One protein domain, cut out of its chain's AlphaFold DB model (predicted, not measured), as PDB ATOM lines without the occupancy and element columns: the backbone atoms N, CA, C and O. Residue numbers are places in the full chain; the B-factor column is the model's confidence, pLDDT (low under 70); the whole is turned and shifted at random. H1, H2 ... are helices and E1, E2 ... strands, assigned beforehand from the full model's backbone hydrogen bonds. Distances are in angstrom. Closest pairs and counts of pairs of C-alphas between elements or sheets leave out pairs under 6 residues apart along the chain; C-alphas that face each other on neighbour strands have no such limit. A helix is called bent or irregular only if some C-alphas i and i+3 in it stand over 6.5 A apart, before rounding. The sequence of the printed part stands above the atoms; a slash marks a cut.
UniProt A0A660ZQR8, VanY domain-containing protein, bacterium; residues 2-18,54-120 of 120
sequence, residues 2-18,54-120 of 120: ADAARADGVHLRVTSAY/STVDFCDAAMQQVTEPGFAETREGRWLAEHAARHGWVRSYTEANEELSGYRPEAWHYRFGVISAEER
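What this domain is: This is residues 2 to 18 and 54 to 120 of the 120 residues of the protein "VanY domain-containing protein" of bacterium (UniProt A0A660ZQR8). Look first for a small, strongly twisted sheet of four short strands with one longer helix, H3, packed along one face of it. Two short helices, H1 and H4, lie towards opposite ends of the domain, and H2 sits beside the start of H3. The printed part has 84 residues with four named helices and four named strands, in the order H1 E1 E2 H2 H3 E3 H4 E4; the sheet runs E1 - E2 - E4 - E3, all antiparallel, and the class is mixed, helices and strands. The whole is compact, with a radius of gyration of the C-alphas of 12.4 A and spans of 33 by 24 by 24 A.

How they stand to each other: Begin with inner strands E2, residues 55 to 59, and E4, residues 109 to 112, where N 56 and O 110 are 2.8 A apart, within hydrogen-bond range. Edge strand E1, residues 13 to 16, pairs with E2 through N 57 and O 16, 2.8 A. Edge strand E3, residues 89 to 91, pairs with E4 through N 90 and O 111, 2.9 A. The pairing is staggered: E2 pairs with E4 over its residues 55 to 57 and with E1 over its residues 57 to 59. The sheet is only just strongly twisted, its C-alphas up to 4.4 A off the best plane. H3, residues 75 to 87, is on the sheet at a height of 8.8 A, making two layers, a helix on one face of a sheet. It runs along the strands, at 18 degrees to E4 on the local plane; its closest C-alphas to E3 are those of Ala 84 and Val 90, 6.5 A. E2, H2, H3 and E3 form a split strand-helix-strand unit, two strands running the same way with E4 between them, and its crossover is right-handed. H2, residues 69 to 73, is close to H3 but not clearly touching, Phe 71 to Gly 77 at 5.6 A between C-alphas. H1, residues 2 to 7, is likewise close to H3 but not clearly touching, Ala 5 to Trp 79 at 7.4 A, at a steep tilt of 64 degrees, opposite ways. H4, residues 95 to 101, is apart from H3. In H1 every O i to N i+4 pair is within hydrogen-bond range; in H3 it is 6 of 9, in H4 1 of 3 with 2 of 4 O i to N i+3 pairs, and in H2 0 of 1 with 2 of 2.

Where its parts are: Find C-alpha 2 at (48.855, 15.911, -27.019), where H1 begins. H3 runs 17.6 A from C-alpha 75 at (37.304, 11.334, -32.696), and E2 runs 13.6 A. E4 runs 10.3 A and ends at C-alpha 112, (54.115, 22.535, -37.382). H3 and H4 are irregular: C-alphas 82 and 85 are 7.5 A apart, and 96 and 99 are 8.0 A apart.

The domain as a whole: The two C-alphas farthest apart are those of Ala 62 and Glu 119, 36.4 A. Residues 19 to 53 are not printed, and C-alphas 18 and 54 are 7.4 A apart across this cut, in the link from E1 to E2. Of the links printed whole, E2 to H2 and H4 to E4 are short, and the others are tight. The mean pLDDT of the printed part is 89.6; look for low confidence, under 70, at residues 114 to 120.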
ATOM      1  N   ALA A   2      49.147  17.256 -27.539       94.50
ATOM      2  CA  ALA A   2      48.855  15.911 -27.019       94.50
ATOM      3  C   ALA A   2      48.198  15.900 -25.622       94.50
ATOM      4  O   ALA A   2      47.241  15.163 -25.411       94.50
ATOM      5  N   ASP A   3      48.655  16.743 -24.690       97.44
ATOM      6  CA  ASP A   3      48.033  16.821 -23.359       97.44
ATOM      7  C   ASP A   3      46.634  17.449 -23.389       97.44
ATOM      8  O   ASP A   3      45.762  17.009 -22.648       97.44
ATOM      9  N   ALA A   4      46.392  18.415 -24.283       97.75
ATOM     10  CA  ALA A   4      45.062  18.991 -24.489       97.75
ATOM     11  C   ALA A   4      44.097  17.944 -25.063       97.75
ATOM     12  O   ALA A   4      43.016  17.748 -24.522       97.75
ATOM     13  N   ALA A   5      44.538  17.184 -26.072       97.31
ATOM     14  CA  ALA A   5      43.769  16.065 -26.609       97.31
ATOM     15  C   ALA A   5      43.426  15.049 -25.511       97.31
ATOM     16  O   ALA A   5      42.273  14.648 -25.379       97.31
ATOM     17  N   ARG A   6      44.400  14.685 -24.663       97.06
ATOM     18  CA  ARG A   6      44.177  13.746 -23.554       97.06
ATOM     19  C   ARG A   6      43.169  14.282 -22.536       97.06
ATOM     20  O   ARG A   6      42.353  13.501 -22.050       97.06
ATOM     21  N   ALA A   7      43.214  15.576 -22.218       98.12
ATOM     22  CA  ALA A   7      42.240  16.216 -21.332       98.12
ATOM     23  C   ALA A   7      40.811  16.136 -21.900       98.12
ATOM     24  O   ALA A   7      39.867  15.916 -21.147       98.12
ATOM     25  N   ASP A   8      40.678  16.188 -23.226       97.62
ATOM     26  CA  ASP A   8      39.413  16.011 -23.945       97.62
ATOM     27  C   ASP A   8      39.075  14.532 -24.219       97.62
ATOM     28  O   ASP A   8      38.136  14.236 -24.960       97.62
ATOM     29  N   GLY A   9      39.826  13.579 -23.651       97.00
ATOM     30  CA  GLY A   9      39.636  12.133 -23.825       97.00
ATOM     31  C   GLY A   9      40.007  11.595 -25.214       97.00
ATOM     32  O   GLY A   9      39.513  10.539 -25.609       97.00
ATOM     33  N   VAL A  10      40.838  12.319 -25.965       96.75
ATOM     34  CA  VAL A  10      41.337  11.967 -27.302       96.75
ATOM     35  C   VAL A  10      42.790  11.499 -27.215       96.75
ATOM     36  O   VAL A  10      43.645  12.164 -26.629       96.75
ATOM     37  N   HIS A  11      43.100  10.357 -27.832       94.62
ATOM     38  CA  HIS A  11      44.439   9.767 -27.805       94.62
ATOM     39  C   HIS A  11      45.090   9.816 -29.187       94.62
ATOM     40  O   HIS A  11      45.005   8.872 -29.964       94.62
ATOM     41  N   LEU A  12      45.794  10.910 -29.468       93.81
ATOM     42  CA  LEU A  12      46.525  11.065 -30.725       93.81
ATOM     43  C   LEU A  12      47.696  10.076 -30.812       93.81
ATOM     44  O   LEU A  12      48.533  10.004 -29.905       93.81
ATOM     45  N   ARG A  13      47.780   9.350 -31.927       94.56
ATOM     46  CA  ARG A  13      48.895   8.461 -32.273       94.56
ATOM     47  C   ARG A  13      49.594   8.973 -33.524       94.56
ATOM     48  O   ARG A  13      48.944   9.474 -34.433       94.56
ATOM     49  N   VAL A  14      50.918   8.846 -33.553       93.88
ATOM     50  CA  VAL A  14      51.749   9.220 -34.703       93.88
ATOM     51  C   VAL A  14      52.066   7.971 -35.511       93.88
ATOM     52  O   VAL A  14      52.584   7.006 -34.950       93.88
ATOM     53  N   THR A  15      51.789   8.006 -36.813       93.88
ATOM     54  CA  THR A  15      52.141   6.920 -37.744       93.88
ATOM     55  C   THR A  15      53.426   7.213 -38.518       93.88
ATOM     56  O   THR A  15      54.266   6.336 -38.708       93.88
ATOM     57  N   SER A  16      53.630   8.469 -38.918       94.44
ATOM     58  CA  SER A  16      54.821   8.907 -39.647       94.44
ATOM     59  C   SER A  16      55.186  10.325 -39.232       94.44
ATOM     60  O   SER A  16      54.324  11.136 -38.913       94.44
ATOM     61  N   ALA A  17      56.476  10.628 -39.253       95.31
ATOM     62  CA  ALA A  17      57.011  11.967 -39.043       95.31
ATOM     63  C   ALA A  17      58.175  12.155 -40.024       95.31
ATOM     64  O   ALA A  17      58.025  11.827 -41.203       95.31
ATOM     65  N   TYR A  18      59.350  12.582 -39.544       97.12
ATOM     66  CA  TYR A  18      60.530  12.729 -40.393       97.12
ATOM     67  C   TYR A  18      60.759  11.508 -41.287       97.12
ATOM     68  O   TYR A  18      60.821  10.362 -40.830       97.12
ATOM     69  N   SER A  54      59.239  18.834 -39.718       95.56
ATOM     70  CA  SER A  54      58.189  19.600 -39.038       95.56
ATOM     71  C   SER A  54      56.780  19.058 -39.290       95.56
ATOM     72  O   SER A  54      55.806  19.716 -38.946       95.56
ATOM     73  N   THR A  55      56.653  17.867 -39.871       96.88
ATOM     74  CA  THR A  55      55.370  17.269 -40.249       96.88
ATOM     75  C   THR A  55      55.139  15.959 -39.506       96.88
ATOM     76  O   THR A  55      56.084  15.254 -39.142       96.88
ATOM     77  N   VAL A  56      53.870  15.671 -39.231       96.75
ATOM     78  CA  VAL A  56      53.403  14.466 -38.558       96.75
ATOM     79  C   VAL A  56      52.120  13.981 -39.225       96.75
ATOM     80  O   VAL A  56      51.181  14.752 -39.415       96.75
ATOM     81  N   ASP A  57      52.078  12.681 -39.506       96.56
ATOM     82  CA  ASP A  57      50.868  11.956 -39.869       96.56
ATOM     83  C   ASP A  57      50.291  11.310 -38.609       96.56
ATOM     84  O   ASP A  57      50.991  10.576 -37.893       96.56
ATOM     85  N   PHE A  58      49.014  11.571 -38.340       95.62
ATOM     86  CA  PHE A  58      48.268  10.982 -37.232       95.62
ATOM     87  C   PHE A  58      47.417   9.787 -37.671       95.62
ATOM     88  O   PHE A  58      47.090   9.608 -38.841       95.62
ATOM     89  N   CYS A  59      47.041   8.957 -36.712       92.75
ATOM     90  CA  CYS A  59      46.046   7.906 -36.892       92.75
ATOM     91  C   CYS A  59      45.170   7.802 -35.642       92.75
ATOM     92  O   CYS A  59      45.434   8.448 -34.619       92.75
ATOM     93  N   ASP A  60      44.101   7.019 -35.745       88.00
ATOM     94  CA  ASP A  60      43.206   6.759 -34.624       88.00
ATOM     95  C   ASP A  60      43.931   5.985 -33.513       88.00
ATOM     96  O   ASP A  60      44.970   5.345 -33.725       88.00
ATOM     97  N   ALA A  61      43.374   6.021 -32.302       85.12
ATOM     98  CA  ALA A  61      43.988   5.356 -31.159       85.12
ATOM     99  C   ALA A  61      44.138   3.834 -31.336       85.12
ATOM    100  O   ALA A  61      45.042   3.249 -30.729       85.12
ATOM    101  N   ALA A  62      43.275   3.205 -32.146       84.56
ATOM    102  CA  ALA A  62      43.294   1.770 -32.415       84.56
ATOM    103  C   ALA A  62      44.180   1.376 -33.612       84.56
ATOM    104  O   ALA A  62      44.331   0.181 -33.862       84.56
ATOM    105  N   MET A  63      44.799   2.341 -34.310       81.31
ATOM    106  CA  MET A  63      45.583   2.122 -35.537       81.31
ATOM    107  C   MET A  63      44.778   1.417 -36.645       81.31
ATOM    108  O   MET A  63      45.356   0.719 -37.479       81.31
ATOM    109  N   GLN A  64      43.451   1.545 -36.628       80.06
ATOM    110  CA  GLN A  64      42.572   0.965 -37.639       80.06
ATOM    111  C   GLN A  64      42.456   1.868 -38.861       80.06
ATOM    112  O   GLN A  64      42.365   1.348 -39.963       80.06
ATOM    113  N   GLN A  65      42.506   3.187 -38.654       83.31
ATOM    114  CA  GLN A  65      42.295   4.209 -39.670       83.31
ATOM    115  C   GLN A  65      43.597   4.957 -39.966       83.31
ATOM    116  O   GLN A  65      43.791   6.106 -39.552       83.31
ATOM    117  N   VAL A  66      44.532   4.284 -40.639       83.00
ATOM    118  CA  VAL A  66      45.878   4.818 -40.897       83.00
ATOM    119  C   VAL A  66      45.931   5.457 -42.274       83.00
ATOM    120  O   VAL A  66      45.825   4.774 -43.289       83.00
ATOM    121  N   THR A  67      46.196   6.765 -42.316       83.88
ATOM    122  CA  THR A  67      46.420   7.505 -43.570       83.88
ATOM    123  C   THR A  67      45.331   7.264 -44.624       83.88
ATOM    124  O   THR A  67      45.620   7.028 -45.796       83.88
ATOM    125  N   GLU A  68      44.068   7.248 -44.195       84.69
ATOM    126  CA  GLU A  68      42.933   6.943 -45.063       84.69
ATOM    127  C   GLU A  68      41.745   7.889 -44.844       84.69
ATOM    128  O   GLU A  68      41.630   8.492 -43.771       84.69
ATOM    129  N   PRO A  69      40.834   8.033 -45.830       80.19
ATOM    130  CA  PRO A  69      39.747   9.014 -45.767       80.19
ATOM    131  C   PRO A  69      38.877   8.911 -44.511       80.19
ATOM    132  O   PRO A  69      38.449   9.926 -43.968       80.19
ATOM    133  N   GLY A  70      38.662   7.697 -43.995       89.38
ATOM    134  CA  GLY A  70      37.849   7.485 -42.800       89.38
ATOM    135  C   GLY A  70      38.482   7.998 -41.500       89.38
ATOM    136  O   GLY A  70      37.780   8.073 -40.495       89.38
ATOM    137  N   PHE A  71      39.764   8.390 -41.489       94.00
ATOM    138  CA  PHE A  71      40.383   9.028 -40.323       94.00
ATOM    139  C   PHE A  71      39.692  10.351 -39.963       94.00
ATOM    140  O   PHE A  71      39.539  10.649 -38.781       94.00
ATOM    141  N   ALA A  72      39.213  11.114 -40.954       94.19
ATOM    142  CA  ALA A  72      38.523  12.388 -40.729       94.19
ATOM    143  C   ALA A  72      37.290  12.254 -39.817       94.19
ATOM    144  O   ALA A  72      36.969  13.175 -39.070       94.19
ATOM    145  N   GLU A  73      36.637  11.089 -39.848       94.12
ATOM    146  CA  GLU A  73      35.418  10.805 -39.088       94.12
ATOM    147  C   GLU A  73      35.680  10.258 -37.682       94.12
ATOM    148  O   GLU A  73      34.759  10.166 -36.868       94.12
ATOM    149  N   THR A  74      36.930   9.912 -37.377       95.56
ATOM    150  CA  THR A  74      37.328   9.473 -36.036       95.56
ATOM    151  C   THR A  74      37.275  10.638 -35.049       95.56
ATOM    152  O   THR A  74      37.309  11.816 -35.422       95.56
ATOM    153  N   ARG A  75      37.235  10.319 -33.753       95.88
ATOM    154  CA  ARG A  75      37.304  11.334 -32.696       95.88
ATOM    155  C   ARG A  75      38.608  12.136 -32.791       95.88
ATOM    156  O   ARG A  75      38.592  13.346 -32.601       95.88
ATOM    157  N   GLU A  76      39.712  11.469 -33.113       96.44
ATOM    158  CA  GLU A  76      41.042  12.046 -33.298       96.44
ATOM    159  C   GLU A  76      41.090  12.997 -34.497       96.44
ATOM    160  O   GLU A  76      41.582  14.117 -34.364       96.44
ATOM    161  N   GLY A  77      40.549  12.577 -35.644       96.00
ATOM    162  CA  GLY A  77      40.514  13.385 -36.864       96.00
ATOM    163  C   GLY A  77      39.701  14.666 -36.696       96.00
ATOM    164  O   GLY A  77      40.186  15.750 -37.031       96.00
ATOM    165  N   ARG A  78      38.505  14.563 -36.101       96.88
ATOM    166  CA  ARG A  78      37.655  15.727 -35.791       96.88
ATOM    167  C   ARG A  78      38.316  16.662 -34.782       96.88
ATOM    168  O   ARG A  78      38.366  17.868 -35.007       96.88
ATOM    169  N   TRP A  79      38.904  16.111 -33.717       97.69
ATOM    170  CA  TRP A  79      39.605  16.915 -32.715       97.69
ATOM    171  C   TRP A  79      40.794  17.672 -33.323       97.69
ATOM    172  O   TRP A  79      40.972  18.864 -33.082       97.69
ATOM    173  N   LEU A  80      41.601  17.027 -34.168       97.38
ATOM    174  CA  LEU A  80      42.704  17.711 -34.842       97.38
ATOM    175  C   LEU A  80      42.205  18.858 -35.734       97.38
ATOM    176  O   LEU A  80      42.772  19.949 -35.678       97.38
ATOM    177  N   ALA A  81      41.129  18.650 -36.496       96.06
ATOM    178  CA  ALA A  81      40.580  19.674 -37.385       96.06
ATOM    179  C   ALA A  81      40.149  20.953 -36.639       96.06
ATOM    180  O   ALA A  81      40.319  22.055 -37.160       96.06
ATOM    181  N   GLU A  82      39.638  20.819 -35.414       96.94
ATOM    182  CA  GLU A  82      39.137  21.942 -34.607       96.94
ATOM    183  C   GLU A  82      40.212  22.584 -33.710       96.94
ATOM    184  O   GLU A  82      40.163  23.786 -33.426       96.94
ATOM    185  N   HIS A  83      41.196  21.800 -33.252       97.12
ATOM    186  CA  HIS A  83      42.099  22.208 -32.170       97.12
ATOM    187  C   HIS A  83      43.568  22.367 -32.585       97.12
ATOM    188  O   HIS A  83      44.296  23.118 -31.926       97.12
ATOM    189  N   ALA A  84      44.029  21.723 -33.664       96.50
ATOM    190  CA  ALA A  84      45.452  21.687 -34.031       96.50
ATOM    191  C   ALA A  84      46.054  23.090 -34.247       96.50
ATOM    192  O   ALA A  84      47.150  23.377 -33.753       96.50
ATOM    193  N   ALA A  85      45.301  23.998 -34.878       94.69
ATOM    194  CA  ALA A  85      45.740  25.366 -35.163       94.69
ATOM    195  C   ALA A  85      46.128  26.149 -33.897       94.69
ATOM    196  O   ALA A  85      47.130  26.863 -33.886       94.69
ATOM    197  N   ARG A  86      45.410  25.943 -32.783       94.94
ATOM    198  CA  ARG A  86      45.698  26.587 -31.482       94.94
ATOM    199  C   ARG A  86      47.027  26.137 -30.877       94.94
ATOM    200  O   ARG A  86      47.523  26.746 -29.933       94.94
ATOM    201  N   HIS A  87      47.594  25.057 -31.402       94.88
ATOM    202  CA  HIS A  87      48.870  24.500 -30.986       94.88
ATOM    203  C   HIS A  87      49.974  24.683 -32.036       94.88
ATOM    204  O   HIS A  87      51.026  24.058 -31.906       94.88
ATOM    205  N   GLY A  88      49.752  25.518 -33.057       94.25
ATOM    206  CA  GLY A  88      50.738  25.801 -34.104       94.25
ATOM    207  C   GLY A  88      50.837  24.726 -35.187       94.25
ATOM    208  O   GLY A  88      51.853  24.661 -35.873       94.25
ATOM    209  N   TRP A  89      49.812  23.881 -35.328       95.69
ATOM    210  CA  TRP A  89      49.743  22.831 -36.344       95.69
ATOM    211  C   TRP A  89      48.680  23.158 -37.389       95.69
ATOM    212  O   TRP A  89      47.563  23.536 -37.046       95.69
ATOM    213  N   VAL A  90      49.004  22.962 -38.663       94.75
ATOM    214  CA  VAL A  90      48.100  23.216 -39.791       94.75
ATOM    215  C   VAL A  90      47.999  21.963 -40.649       94.75
ATOM    216  O   VAL A  90      49.007  21.314 -40.921       94.75
ATOM    217  N   ARG A  91      46.784  21.630 -41.096       95.31
ATOM    218  CA  ARG A  91      46.569  20.569 -42.085       95.31
ATOM    219  C   ARG A  91      46.993  21.068 -43.465       95.31
ATOM    220  O   ARG A  91      46.350  21.970 -44.005       95.31
ATOM    221  N   SER A  92      48.062  20.502 -44.024       94.62
ATOM    222  CA  SER A  92      48.665  21.009 -45.267       94.62
ATOM    223  C   SER A  92      47.800  20.748 -46.497       94.62
ATOM    224  O   SER A  92      47.685  21.624 -47.355       94.62
ATOM    225  N   TYR A  93      47.163  19.575 -46.570       93.81
ATOM    226  CA  TYR A  93      46.397  19.134 -47.738       93.81
ATOM    227  C   TYR A  93      44.906  19.072 -47.405       93.81
ATOM    228  O   TYR A  93      44.451  18.223 -46.635       93.81
ATOM    229  N   THR A  94      44.139  20.002 -47.969       93.75
ATOM    230  CA  THR A  94      42.695  20.140 -47.754       93.75
ATOM    231  C   THR A  94      41.961  20.118 -49.087       93.75
ATOM    232  O   THR A  94      42.542  20.416 -50.126       93.75
ATOM    233  N   GLU A  95      40.661  19.823 -49.064       92.88
ATOM    234  CA  GLU A  95      39.816  19.923 -50.265       92.88
ATOM    235  C   GLU A  95      39.911  21.311 -50.910       92.88
ATOM    236  O   GLU A  95      40.089  21.434 -52.117       92.88
ATOM    237  N   ALA A  96      39.903  22.363 -50.087       93.62
ATOM    238  CA  ALA A  96      39.984  23.747 -50.543       93.62
ATOM    239  C   ALA A  96      41.308  24.103 -51.243       93.62
ATOM    240  O   ALA A  96      41.378  25.128 -51.914       93.62
ATOM    241  N   ASN A  97      42.371  23.309 -51.070       92.56
ATOM    242  CA  ASN A  97      43.671  23.582 -51.675       92.56
ATOM    243  C   ASN A  97      44.201  22.448 -52.553       92.56
ATOM    244  O   ASN A  97      45.380  22.473 -52.902       92.56
ATOM    245  N   GLU A  98      43.366  21.477 -52.923       92.31
ATOM    246  CA  GLU A  98      43.784  20.316 -53.709       92.31
ATOM    247  C   GLU A  98      44.424  20.729 -55.048       92.31
ATOM    248  O   GLU A  98      45.472  20.197 -55.422       92.31
ATOM    249  N   GLU A  99      43.835  21.696 -55.761       91.62
ATOM    250  CA  GLU A  99      44.365  22.186 -57.043       91.62
ATOM    251  C   GLU A  99      45.713  22.899 -56.882       91.62
ATOM    252  O   GLU A  99      46.622  22.696 -57.683       91.62
ATOM    253  N   LEU A 100      45.863  23.694 -55.818       92.19
ATOM    254  CA  LEU A 100      47.083  24.453 -55.542       92.19
ATOM    255  C   LEU A 100      48.214  23.561 -55.015       92.19
ATOM    256  O   LEU A 100      49.369  23.724 -55.397       92.19
ATOM    257  N   SER A 101      47.895  22.645 -54.101       90.69
ATOM    258  CA  SER A 101      48.879  21.776 -53.451       90.69
ATOM    259  C   SER A 101      49.326  20.629 -54.352       90.69
ATOM    260  O   SER A 101      50.438  20.133 -54.199       90.69
ATOM    261  N   GLY A 102      48.468  20.186 -55.277       91.12
ATOM    262  CA  GLY A 102      48.742  19.030 -56.123       91.12
ATOM    263  C   GLY A 102      48.570  17.683 -55.414       91.12
ATOM    264  O   GLY A 102      48.736  16.655 -56.069       91.12
ATOM    265  N   TYR A 103      48.128  17.654 -54.153       90.88
ATOM    266  CA  TYR A 103      47.901  16.429 -53.376       90.88
ATOM    267  C   TYR A 103      46.426  16.221 -53.056       90.88
ATOM    268  O   TYR A 103      45.657  17.176 -52.973       90.88
ATOM    269  N   ARG A 104      46.032  14.956 -52.884       91.50
ATOM    270  CA  ARG A 104      44.701  14.630 -52.360       91.50
ATOM    271  C   ARG A 104      44.557  15.159 -50.924       91.50
ATOM    272  O   ARG A 104      45.565  15.302 -50.241       91.50
ATOM    273  N   PRO A 105      43.335  15.436 -50.445       93.06
ATOM    274  CA  PRO A 105      43.117  15.819 -49.055       93.06
ATOM    275  C   PRO A 105      43.595  14.729 -48.091       93.06
ATOM    276  O   PRO A 105      43.254  13.557 -48.252       93.06
ATOM    277  N   GLU A 106      44.339  15.129 -47.062       95.12
ATOM    278  CA  GLU A 106      44.920  14.211 -46.079       95.12
ATOM    279  C   GLU A 106      44.546  14.666 -44.671       95.12
ATOM    280  O   GLU A 106      45.168  15.546 -44.076       95.12
ATOM    281  N   ALA A 107      43.494  14.064 -44.112       95.88
ATOM    282  CA  ALA A 107      42.973  14.444 -42.799       95.88
ATOM    283  C   ALA A 107      43.951  14.181 -41.641       95.88
ATOM    284  O   ALA A 107      43.753  14.720 -40.556       95.88
ATOM    285  N   TRP A 108      44.978  13.364 -41.871       96.56
ATOM    286  CA  TRP A 108      46.003  12.957 -40.912       96.56
ATOM    287  C   TRP A 108      47.278  13.803 -40.950       96.56
ATOM    288  O   TRP A 108      48.029  13.756 -39.980       96.56
ATOM    289  N   HIS A 109      47.540  14.541 -42.035       96.81
ATOM    290  CA  HIS A 109      48.834  15.180 -42.301       96.81
ATOM    291  C   HIS A 109      48.861  16.614 -41.766       96.81
ATOM    292  O   HIS A 109      48.213  17.514 -42.311       96.81
ATOM    293  N   TYR A 110      49.623  16.841 -40.695       96.88
ATOM    294  CA  TYR A 110      49.757  18.152 -40.060       96.88
ATOM    295  C   TYR A 110      51.209  18.604 -40.016       96.88
ATOM    296  O   TYR A 110      52.102  17.871 -39.591       96.88
ATOM    297  N   ARG A 111      51.426  19.864 -40.380       95.94
ATOM    298  CA  ARG A 111      52.720  20.536 -40.307       95.94
ATOM    299  C   ARG A 111      52.739  21.541 -39.164       95.94
ATOM    300  O   ARG A 111      51.793  22.305 -38.983       95.94
ATOM    301  N   PHE A 112      53.827  21.549 -38.410       94.44
ATOM    302  CA  PHE A 112      54.115  22.535 -37.382       94.44
ATOM    303  C   PHE A 112      54.712  23.802 -37.996       94.44
ATOM    304  O   PHE A 112      55.630  23.741 -38.819       94.44
ATOM    305  N   GLY A 113      54.217  24.953 -37.552       86.38
ATOM    306  CA  GLY A 113      54.660  26.272 -37.988       86.38
ATOM    307  C   GLY A 113      53.511  27.114 -38.537       86.38
ATOM    308  O   GLY A 113      52.529  26.600 -39.070       86.38
ATOM    309  N   VAL A 114      53.640  28.433 -38.395       57.22
ATOM    310  CA  VAL A 114      52.653  29.397 -38.887       57.22
ATOM    311  C   VAL A 114      52.715  29.411 -40.415       57.22
ATOM    312  O   VAL A 114      53.664  29.921 -40.998       57.22
ATOM    313  N   ILE A 115      51.711  28.832 -41.069       56.16
ATOM    314  CA  ILE A 115      51.239  29.365 -42.347       56.16
ATOM    315  C   ILE A 115      50.149  30.335 -41.915       56.16
ATOM    316  O   ILE A 115      49.139  29.894 -41.361       56.16
ATOM    317  N   SER A 116      50.392  31.640 -42.017       46.50
ATOM    318  CA  SER A 116      49.376  32.624 -41.658       46.50
ATOM    319  C   SER A 116      48.136  32.339 -42.506       46.50
ATOM    320  O   SER A 116      48.199  32.195 -43.726       46.50
ATOM    321  N   ALA A 117      46.981  32.228 -41.851       47.28
ATOM    322  CA  ALA A 117      45.696  32.182 -42.544       47.28
ATOM    323  C   ALA A 117      45.400  33.504 -43.288       47.28
ATOM    324  O   ALA A 117      44.439  33.571 -44.041       47.28
ATOM    325  N   GLU A 118      46.229  34.533 -43.079       42.75
ATOM    326  CA  GLU A 118      46.162  35.850 -43.717       42.75
ATOM    327  C   GLU A 118      46.839  35.907 -45.102       42.75
ATOM    328  O   GLU A 118      46.759  36.937 -45.763       42.75
ATOM    329  N   GLU A 119      47.479  34.829 -45.572       38.88
ATOM    330  CA  GLU A 119      48.117  34.766 -46.903       38.88
ATOM    331  C   GLU A 119      47.348  33.904 -47.931       38.88
ATOM    332  O   GLU A 119      47.944  33.376 -48.871       38.88
ATOM    333  N   ARG A 120      46.023  33.749 -47.793       43.91
ATOM    334  CA  ARG A 120      45.176  33.146 -48.840       43.91
ATOM    335  C   ARG A 120      43.972  34.004 -49.186       43.91
ATOM    336  O   ARG A 120      43.277  34.435 -48.243       43.91
TER     337      ARG A 120